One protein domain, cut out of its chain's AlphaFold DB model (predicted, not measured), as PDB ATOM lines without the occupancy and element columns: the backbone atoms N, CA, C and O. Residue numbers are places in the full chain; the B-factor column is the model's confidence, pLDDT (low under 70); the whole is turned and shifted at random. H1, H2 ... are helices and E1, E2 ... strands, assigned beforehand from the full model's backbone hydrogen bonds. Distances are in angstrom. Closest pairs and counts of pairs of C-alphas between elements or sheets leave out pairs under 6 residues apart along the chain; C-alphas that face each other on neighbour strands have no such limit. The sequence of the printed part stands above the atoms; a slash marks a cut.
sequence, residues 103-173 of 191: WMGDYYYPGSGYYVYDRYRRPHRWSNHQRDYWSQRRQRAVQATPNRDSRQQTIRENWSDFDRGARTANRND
ATOM      1  N   TRP A 103       1.373  57.856 154.043       90.38
ATOM      2  CA  TRP A 103       0.768  56.956 155.024       90.38
ATOM      3  C   TRP A 103       0.989  55.485 154.654       90.38
ATOM      4  O   TRP A 103       0.795  55.081 153.510       90.38
ATOM      5  N   MET A 104       1.348  54.678 155.649       85.88
ATOM      6  CA  MET A 104       1.361  53.220 155.610       85.88
ATOM      7  C   MET A 104       0.642  52.710 156.863       85.88
ATOM      8  O   MET A 104       1.195  52.715 157.966       85.88
ATOM      9  N   GLY A 105      -0.609  52.277 156.693       86.62
ATOM     10  CA  GLY A 105      -1.483  51.952 157.819       86.62
ATOM     11  C   GLY A 105      -1.701  53.179 158.707       86.62
ATOM     12  O   GLY A 105      -2.101  54.235 158.222       86.62
ATOM     13  N   ASP A 106      -1.393  53.049 159.996       88.38
ATOM     14  CA  ASP A 106      -1.546  54.115 160.996       88.38
ATOM     15  C   ASP A 106      -0.343  55.057 161.118       88.38
ATOM     16  O   ASP A 106      -0.355  55.969 161.948       88.38
ATOM     17  N   TYR A 107       0.694  54.833 160.308       92.38
ATOM     18  CA  TYR A 107       1.967  55.525 160.424       92.38
ATOM     19  C   TYR A 107       2.318  56.292 159.151       92.38
ATOM     20  O   TYR A 107       2.271  55.761 158.045       92.38
ATOM     21  N   TYR A 108       2.721  57.543 159.315       93.56
ATOM     22  CA  TYR A 108       3.172  58.444 158.270       93.56
ATOM     23  C   TYR A 108       4.695  58.481 158.186       93.56
ATOM     24  O   TYR A 108       5.368  58.764 159.174       93.56
ATOM     25  N   TYR A 109       5.258  58.259 157.006       93.62
ATOM     26  CA  TYR A 109       6.675  58.477 156.749       93.62
ATOM     27  C   TYR A 109       6.877  59.822 156.044       93.62
ATOM     28  O   TYR A 109       6.335  60.009 154.951       93.62
ATOM     29  N   PRO A 110       7.677  60.751 156.599       91.38
ATOM     30  CA  PRO A 110       7.912  62.044 155.967       91.38
ATOM     31  C   PRO A 110       8.859  61.940 154.768       91.38
ATOM     32  O   PRO A 110       9.057  62.922 154.069       91.38
ATOM     33  N   GLY A 111       9.460  60.779 154.503       88.88
ATOM     34  CA  GLY A 111      10.380  60.596 153.381       88.88
ATOM     35  C   GLY A 111      11.861  60.694 153.748       88.88
ATOM     36  O   GLY A 111      12.715  60.363 152.926       88.88
ATOM     37  N   SER A 112      12.181  61.101 154.979       88.19
ATOM     38  CA  SER A 112      13.545  61.139 155.509       88.19
ATOM     39  C   SER A 112      13.653  60.349 156.822       88.19
ATOM     40  O   SER A 112      12.661  60.069 157.498       88.19
ATOM     41  N   GLY A 113      14.884  59.980 157.181       89.88
ATOM     42  CA  GLY A 113      15.188  59.355 158.464       89.88
ATOM     43  C   GLY A 113      14.657  57.928 158.630       89.88
ATOM     44  O   GLY A 113      14.291  57.248 157.668       89.88
ATOM     45  N   TYR A 114      14.663  57.487 159.889       91.88
ATOM     46  CA  TYR A 114      14.333  56.127 160.342       91.88
ATOM     47  C   TYR A 114      13.035  56.082 161.163       91.88
ATOM     48  O   TYR A 114      12.770  55.103 161.866       91.88
ATOM     49  N   TYR A 115      12.267  57.172 161.130       94.56
ATOM     50  CA  TYR A 115      11.078  57.363 161.946       94.56
ATOM     51  C   TYR A 115       9.840  57.479 161.073       94.56
ATOM     52  O   TYR A 115       9.841  58.132 160.033       94.56
ATOM     53  N   VAL A 116       8.780  56.846 161.543       94.06
ATOM     54  CA  VAL A 116       7.414  57.034 161.083       94.06
ATOM     55  C   VAL A 116       6.622  57.682 162.210       94.06
ATOM     56  O   VAL A 116       6.997  57.590 163.375       94.06
ATOM     57  N   TYR A 117       5.535  58.352 161.882       93.94
ATOM     58  CA  TYR A 117       4.789  59.170 162.822       93.94
ATOM     59  C   TYR A 117       3.369  58.659 162.913       93.94
ATOM     60  O   TYR A 117       2.737  58.422 161.890       93.94
ATOM     61  N   ASP A 118       2.859  58.475 164.122       92.75
ATOM     62  CA  ASP A 118       1.445  58.157 164.278       92.75
ATOM     63  C   ASP A 118       0.561  59.357 163.875       92.75
ATOM     64  O   ASP A 118       1.027  60.445 163.511       92.75
ATOM     65  N   ARG A 119      -0.755  59.181 163.991       86.88
ATOM     66  CA  ARG A 119      -1.748  60.230 163.709       86.88
ATOM     67  C   ARG A 119      -1.586  61.485 164.574       86.88
ATOM     68  O   ARG A 119      -2.061  62.549 164.188       86.88
ATOM     69  N   TYR A 120      -0.907  61.372 165.711       90.31
ATOM     70  CA  TYR A 120      -0.636  62.448 166.659       90.31
ATOM     71  C   TYR A 120       0.780  63.016 166.518       90.31
ATOM     72  O   TYR A 120       1.232  63.741 167.405       90.31
ATOM     73  N   ARG A 121       1.481  62.723 165.410       88.69
ATOM     74  CA  ARG A 121       2.851  63.195 165.149       88.69
ATOM     75  C   ARG A 121       3.870  62.679 166.172       88.69
ATOM     76  O   ARG A 121       4.943  63.262 166.324       88.69
ATOM     77  N   ARG A 122       3.581  61.570 166.855       92.00
ATOM     78  CA  ARG A 122       4.539  60.929 167.759       92.00
ATOM     79  C   ARG A 122       5.546  60.130 166.936       92.00
ATOM     80  O   ARG A 122       5.124  59.327 166.105       92.00
ATOM     81  N   PRO A 123       6.856  60.339 167.136       92.50
ATOM     82  CA  PRO A 123       7.873  59.610 166.397       92.50
ATOM     83  C   PRO A 123       7.953  58.161 166.883       92.50
ATOM     84  O   PRO A 123       8.126  57.882 168.067       92.50
ATOM     85  N   HIS A 124       7.901  57.234 165.937       93.06
ATOM     86  CA  HIS A 124       8.115  55.810 166.133       93.06
ATOM     87  C   HIS A 124       9.236  55.352 165.219       93.06
ATOM     88  O   HIS A 124       9.256  55.659 164.029       93.06
ATOM     89  N   ARG A 125      10.191  54.596 165.757       92.62
ATOM     90  CA  ARG A 125      11.221  53.990 164.914       92.62
ATOM     91  C   ARG A 125      10.560  52.970 163.993       92.62
ATOM     92  O   ARG A 125       9.791  52.133 164.460       92.62
ATOM     93  N   TRP A 126      10.874  53.037 162.704       86.81
ATOM     94  CA  TRP A 126      10.312  52.116 161.726       86.81
ATOM     95  C   TRP A 126      10.624  50.649 162.073       86.81
ATOM     96  O   TRP A 126      11.726  50.303 162.519       86.81
ATOM     97  N   SER A 127       9.652  49.766 161.869       89.62
ATOM     98  CA  SER A 127       9.881  48.323 161.925       89.62
ATOM     99  C   SER A 127      10.722  47.866 160.727       89.62
ATOM    100  O   SER A 127      10.899  48.606 159.757       89.62
ATOM    101  N   ASN A 128      11.241  46.635 160.758       90.75
ATOM    102  CA  ASN A 128      11.993  46.086 159.620       90.75
ATOM    103  C   ASN A 128      11.145  46.082 158.334       90.75
ATOM    104  O   ASN A 128      11.619  46.484 157.281       90.75
ATOM    105  N   HIS A 129       9.855  45.759 158.443       86.94
ATOM    106  CA  HIS A 129       8.946  45.773 157.301       86.94
ATOM    107  C   HIS A 129       8.734  47.186 156.721       86.94
ATOM    108  O   HIS A 129       8.791  47.386 155.510       86.94
ATOM    109  N   GLN A 130       8.546  48.190 157.585       89.31
ATOM    110  CA  GLN A 130       8.442  49.593 157.164       89.31
ATOM    111  C   GLN A 130       9.750  50.087 156.537       89.31
ATOM    112  O   GLN A 130       9.720  50.824 155.552       89.31
ATOM    113  N   ARG A 131      10.899  49.659 157.074       89.31
ATOM    114  CA  ARG A 131      12.213  49.961 156.505       89.31
ATOM    115  C   ARG A 131      12.315  49.478 155.071       89.31
ATOM    116  O   ARG A 131      12.684  50.279 154.216       89.31
ATOM    117  N   ASP A 132      11.999  48.219 154.805       87.56
ATOM    118  CA  ASP A 132      12.153  47.643 153.466       87.56
ATOM    119  C   ASP A 132      11.232  48.346 152.462       87.56
ATOM    120  O   ASP A 132      11.667  48.769 151.387       87.56
ATOM    121  N   TYR A 133       9.982  48.575 152.866       87.88
ATOM    122  CA  TYR A 133       8.983  49.276 152.069       87.88
ATOM    123  C   TYR A 133       9.416  50.698 151.685       87.88
ATOM    124  O   TYR A 133       9.436  51.061 150.503       87.88
ATOM    125  N   TRP A 134       9.800  51.511 152.673       88.06
ATOM    126  CA  TRP A 134      10.189  52.897 152.428       88.06
ATOM    127  C   TRP A 134      11.546  52.995 151.741       88.06
ATOM    128  O   TRP A 134      11.718  53.846 150.872       88.06
ATOM    129  N   SER A 135      12.482  52.089 152.035       87.06
ATOM    130  CA  SER A 135      13.786  52.049 151.364       87.06
ATOM    131  C   SER A 135      13.639  51.780 149.871       87.06
ATOM    132  O   SER A 135      14.233  52.496 149.067       87.06
ATOM    133  N   GLN A 136      12.797  50.817 149.484       85.38
ATOM    134  CA  GLN A 136      12.566  50.508 148.075       85.38
ATOM    135  C   GLN A 136      11.953  51.702 147.326       85.38
ATOM    136  O   GLN A 136      12.371  52.032 146.218       85.38
ATOM    137  N   ARG A 137      10.987  52.400 147.932       85.31
ATOM    138  CA  ARG A 137      10.381  53.603 147.331       85.31
ATOM    139  C   ARG A 137      11.359  54.759 147.218       85.31
ATOM    140  O   ARG A 137      11.403  55.450 146.205       85.31
ATOM    141  N   ARG A 138      12.170  54.942 148.252       79.69
ATOM    142  CA  ARG A 138      13.199  55.971 148.318       79.69
ATOM    143  C   ARG A 138      14.255  55.767 147.226       79.69
ATOM    144  O   ARG A 138      14.600  56.721 146.538       79.69
ATOM    145  N   GLN A 139      14.682  54.525 146.993       80.62
ATOM    146  CA  GLN A 139      15.573  54.167 145.882       80.62
ATOM    147  C   GLN A 139      14.950  54.479 144.517       80.62
ATOM    148  O   GLN A 139      15.606  55.087 143.674       80.62
ATOM    149  N   ARG A 140      13.674  54.131 144.310       78.62
ATOM    150  CA  ARG A 140      12.960  54.444 143.061       78.62
ATOM    151  C   ARG A 140      12.872  55.949 142.810       78.62
ATOM    152  O   ARG A 140      13.087  56.378 141.686       78.62
ATOM    153  N   ALA A 141      12.607  56.756 143.837       77.69
ATOM    154  CA  ALA A 141      12.526  58.212 143.696       77.69
ATOM    155  C   ALA A 141      13.869  58.859 143.308       77.69
ATOM    156  O   ALA A 141      13.906  59.770 142.482       77.69
ATOM    157  N   VAL A 142      14.973  58.352 143.863       75.06
ATOM    158  CA  VAL A 142      16.345  58.748 143.490       75.06
ATOM    159  C   VAL A 142      16.617  58.411 142.023       75.06
ATOM    160  O   VAL A 142      17.084  59.266 141.272       75.06
ATOM    161  N   GLN A 143      16.279  57.187 141.609       71.12
ATOM    162  CA  GLN A 143      16.495  56.686 140.246       71.12
ATOM    163  C   GLN A 143      15.611  57.385 139.203       71.12
ATOM    164  O   GLN A 143      16.051  57.621 138.083       71.12
ATOM    165  N   ALA A 144      14.380  57.746 139.570       69.50
ATOM    166  CA  ALA A 144      13.411  58.400 138.693       69.50
ATOM    167  C   ALA A 144      13.687  59.896 138.467       69.50
ATOM    168  O   ALA A 144      12.888  60.558 137.813       69.50
ATOM    169  N   THR A 145      14.781  60.442 139.007       62.53
ATOM    170  CA  THR A 145      15.178  61.842 138.814       62.53
ATOM    171  C   THR A 145      16.352  61.902 137.822       62.53
ATOM    172  O   THR A 145      17.505  61.813 138.250       62.53
ATOM    173  N   PRO A 146      16.109  62.050 136.503       51.53
ATOM    174  CA  PRO A 146      17.173  62.148 135.516       51.53
ATOM    175  C   PRO A 146      17.737  63.573 135.565       51.53
ATOM    176  O   PRO A 146      17.011  64.536 135.340       51.53
ATOM    177  N   ASN A 147      19.026  63.727 135.866       51.41
ATOM    178  CA  ASN A 147      19.748  65.008 135.792       51.41
ATOM    179  C   ASN A 147      19.272  66.144 136.723       51.41
ATOM    180  O   ASN A 147      19.063  67.278 136.293       51.41
ATOM    181  N   ARG A 148      19.226  65.902 138.036       52.03
ATOM    182  CA  ARG A 148      19.509  66.980 139.004       52.03
ATOM    183  C   ARG A 148      20.853  66.705 139.651       52.03
ATOM    184  O   ARG A 148      21.043  65.614 140.174       52.03
ATOM    185  N   ASP A 149      21.740  67.696 139.564       47.91
ATOM    186  CA  ASP A 149      23.078  67.768 140.157       47.91
ATOM    187  C   ASP A 149      23.221  66.819 141.359       47.91
ATOM    188  O   ASP A 149      22.569  66.987 142.397       47.91
ATOM    189  N   SER A 150      24.039  65.778 141.186       48.91
ATOM    190  CA  SER A 150      24.181  64.607 142.067       48.91
ATOM    191  C   SER A 150      24.526  64.959 143.521       48.91
ATOM    192  O   SER A 150      24.495  64.106 144.402       48.91
ATOM    193  N   ARG A 151      24.852  66.228 143.780       44.94
ATOM    194  CA  ARG A 151      25.201  66.799 145.081       44.94
ATOM    195  C   ARG A 151      23.992  67.176 145.945       44.94
ATOM    196  O   ARG A 151      24.173  67.422 147.132       44.94
ATOM    197  N   GLN A 152      22.776  67.231 145.387       45.28
ATOM    198  CA  GLN A 152      21.579  67.722 146.094       45.28
ATOM    199  C   GLN A 152      20.377  66.769 146.065       45.28
ATOM    200  O   GLN A 152      19.244  67.199 146.300       45.28
ATOM    201  N   GLN A 153      20.581  65.463 145.855       52.91
ATOM    202  CA  GLN A 153      19.523  64.471 146.104       52.91
ATOM    203  C   GLN A 153      19.294  64.247 147.611       52.91
ATOM    204  O   GLN A 153      19.266  63.127 148.121       52.91
ATOM    205  N   THR A 154      19.111  65.331 148.361       58.78
ATOM    206  CA  THR A 154      18.621  65.264 149.729       58.78
ATOM    207  C   THR A 154      17.126  65.066 149.625       58.78
ATOM    208  O   THR A 154      16.372  66.015 149.428       58.78
ATOM    209  N   ILE A 155      16.705  63.809 149.699       67.81
ATOM    210  CA  ILE A 155      15.303  63.443 149.853       67.81
ATOM    211  C   ILE A 155      14.778  64.197 151.073       67.81
ATOM    212  O   ILE A 155      15.174  63.920 152.206       67.81
ATOM    213  N   ARG A 156      13.974  65.226 150.802       80.69
ATOM    214  CA  ARG A 156      13.467  66.132 151.827       80.69
ATOM    215  C   ARG A 156      12.252  65.519 152.477       80.69
ATOM    216  O   ARG A 156      11.494  64.783 151.840       80.69
ATOM    217  N   GLU A 157      12.070  65.897 153.729       87.12
ATOM    218  CA  GLU A 157      10.826  65.657 154.428       87.12
ATOM    219  C   GLU A 157       9.673  66.319 153.687       87.12
ATOM    220  O   GLU A 157       9.747  67.478 153.276       87.12
ATOM    221  N   ASN A 158       8.596  65.570 153.540       86.69
ATOM    222  CA  ASN A 158       7.350  66.034 152.994       86.69
ATOM    223  C   ASN A 158       6.242  65.709 153.994       86.69
ATOM    224  O   ASN A 158       5.993  64.550 154.320       86.69
ATOM    225  N   TRP A 159       5.573  66.756 154.472       88.94
ATOM    226  CA  TRP A 159       4.484  66.689 155.448       88.94
ATOM    227  C   TRP A 159       3.109  66.999 154.837       88.94
ATOM    228  O   TRP A 159       2.111  67.001 155.551       88.94
ATOM    229  N   SER A 160       3.034  67.244 153.524       85.19
ATOM    230  CA  SER A 160       1.813  67.708 152.838       85.19
ATOM    231  C   SER A 160       0.629  66.736 152.925       85.19
ATOM    232  O   SER A 160      -0.534  67.142 152.863       85.19
ATOM    233  N   ASP A 161       0.906  65.448 153.105       82.38
ATOM    234  CA  ASP A 161      -0.108  64.400 153.206       82.38
ATOM    235  C   ASP A 161      -0.472  64.063 154.650       82.38
ATOM    236  O   ASP A 161      -1.468  63.376 154.893       82.38
ATOM    237  N   PHE A 162       0.287  64.576 155.623       87.12
ATOM    238  CA  PHE A 162       0.059  64.289 157.033       87.12
ATOM    239  C   PHE A 162      -1.329  64.768 157.467       87.12
ATOM    240  O   PHE A 162      -2.165  63.968 157.880       87.12
ATOM    241  N   ASP A 163      -1.637  66.054 157.283       80.38
ATOM    242  CA  ASP A 163      -2.919  66.616 157.724       80.38
ATOM    243  C   ASP A 163      -4.115  66.021 156.964       80.38
ATOM    244  O   ASP A 163      -5.211  65.884 157.510       80.38
ATOM    245  N   ARG A 164      -3.910  65.618 155.705       74.69
ATOM    246  CA  ARG A 164      -4.955  65.022 154.860       74.69
ATOM    247  C   ARG A 164      -5.286  63.586 155.271       74.69
ATOM    248  O   ARG A 164      -6.465  63.243 155.393       74.69
ATOM    249  N   GLY A 165      -4.275  62.760 155.529       67.62
ATOM    250  CA  GLY A 165      -4.476  61.375 155.964       67.62
ATOM    251  C   GLY A 165      -4.852  61.244 157.443       67.62
ATOM    252  O   GLY A 165      -5.666  60.388 157.783       67.62
ATOM    253  N   ALA A 166      -4.389  62.148 158.313       64.69
ATOM    254  CA  ALA A 166      -4.778  62.155 159.725       64.69
ATOM    255  C   ALA A 166      -6.291  62.395 159.907       64.69
ATOM    256  O   ALA A 166      -6.951  61.709 160.690       64.69
ATOM    257  N   ARG A 167      -6.873  63.321 159.130       65.00
ATOM    258  CA  ARG A 167      -8.325  63.612 159.133       65.00
ATOM    259  C   ARG A 167      -9.160  62.439 158.618       65.00
ATOM    260  O   ARG A 167     -10.229  62.140 159.135       65.00
ATOM    261  N   THR A 168      -8.645  61.789 157.593       59.91
ATOM    262  CA  THR A 168      -9.204  60.610 156.935       59.91
ATOM    263  C   THR A 168      -9.269  59.399 157.869       59.91
ATOM    264  O   THR A 168     -10.320  58.778 158.021       59.91
ATOM    265  N   ALA A 169      -8.170  59.103 158.565       57.12
ATOM    266  CA  ALA A 169      -8.108  58.004 159.518       57.12
ATOM    267  C   ALA A 169      -9.044  58.236 160.717       57.12
ATOM    268  O   ALA A 169      -9.664  57.294 161.204       57.12
ATOM    269  N   ASN A 170      -9.203  59.491 161.156       54.97
ATOM    270  CA  ASN A 170     -10.117  59.853 162.243       54.97
ATOM    271  C   ASN A 170     -11.589  59.527 161.904       54.97
ATOM    272  O   ASN A 170     -12.304  58.968 162.733       54.97
ATOM    273  N   ARG A 171     -12.020  59.757 160.653       52.62
ATOM    274  CA  ARG A 171     -13.378  59.389 160.202       52.62
ATOM    275  C   ARG A 171     -13.631  57.879 160.225       52.62
ATOM    276  O   ARG A 171     -14.723  57.461 160.590       52.62
ATOM    277  N   ASN A 172     -12.630  57.071 159.877       51.97
ATOM    278  CA  ASN A 172     -12.746  55.607 159.855       51.97
ATOM    279  C   ASN A 172     -12.677  54.957 161.254       51.97
ATOM    280  O   ASN A 172     -13.083  53.808 161.418       51.97
ATOM    281  N   ASP A 173     -12.149  55.659 162.258       50.38
ATOM    282  CA  ASP A 173     -12.074  55.192 163.651       50.38
ATOM    283  C   ASP A 173     -13.394  55.448 164.405       50.38
ATOM    284  O   ASP A 173     -13.899  54.593 165.136       50.38
TER     285      ASP A 173
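This is residues 103 to 173 of the 191 residues of an uncharacterized protein of Sphingomonas sp. sand1-3 (UniProt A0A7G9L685). Three short strands, E1, E2 and E3, form a small knot, from which two helices reach toward opposite ends of an elongated, loosely built shape. H1 runs past the strands toward one end; from there the long link of residues 144 to 161 turns and folds back to H2, which reaches to the other end. The printed part has 71 residues, with three named strands followed by two named helices in the order E1, E2, E3, H1, H2; E2 and E3 form an antiparallel sheet of two strands, and the class is mixed, helices and strands. It is only just loose, close to compact, with a radius of gyration of the C-alphas of 13.6 A and spans of 43 by 25 by 17 A.

E1, residues 107 to 109, pairs with no named strand, but residues 107 to 108 pair antiparallel with residues 103 to 104, a stretch too short to be named. The closest C-alphas of E1 and E2, residues 115 to 117, are those of Tyr 109 and Val 116, 4.6 A apart. E2 and E3, residues 123 to 125, are a hairpin of antiparallel neighbours with 137 degrees between their directions. In it N 116 and O 124 are within hydrogen-bond range at 2.8 A, and N 124 and O 116 at 2.7 A. E1 and E3 are near each other, with 6 pairs of C-alphas within 10 A. H1, residues 128 to 143, is near E2, with 5 such pairs. The closest C-alphas of E1 and H1 are those of Tyr 109 and Trp 134, 7.9 A apart. H2, residues 162 to 173, comes closest to E1 at the C-alphas of Tyr 108 and Phe 162, 6.7 A apart. H2 is apart from E2, E3 and H1. In H1 and H2 every O i to N i+4 pair is within hydrogen-bond range.

E1 begins at C-alpha 107 (1.967, 55.525, 160.424) and is 6.7 A long; E2 is 6.6 A and E3 6.7 A long. H1 begins at C-alpha 128 (11.993, 46.086, 159.620) and is 22.5 A long. H2 is 16.5 A long and ends at C-alpha 173 (-12.074, 55.192, 163.651).

The C-alphas farthest apart are those of Asp 149 and Asp 173, at 44.1 A. The printed part, residues 103 to 173, has no cut. The links from E1 to E2, E2 to E3 and E3 to H1 are tight; the link from H1 to H2, 18 residues, is long. Mean pLDDT of the printed part is 78.0, and the model's confidence is under 70 at residues 144 to 155 and 165 to 173.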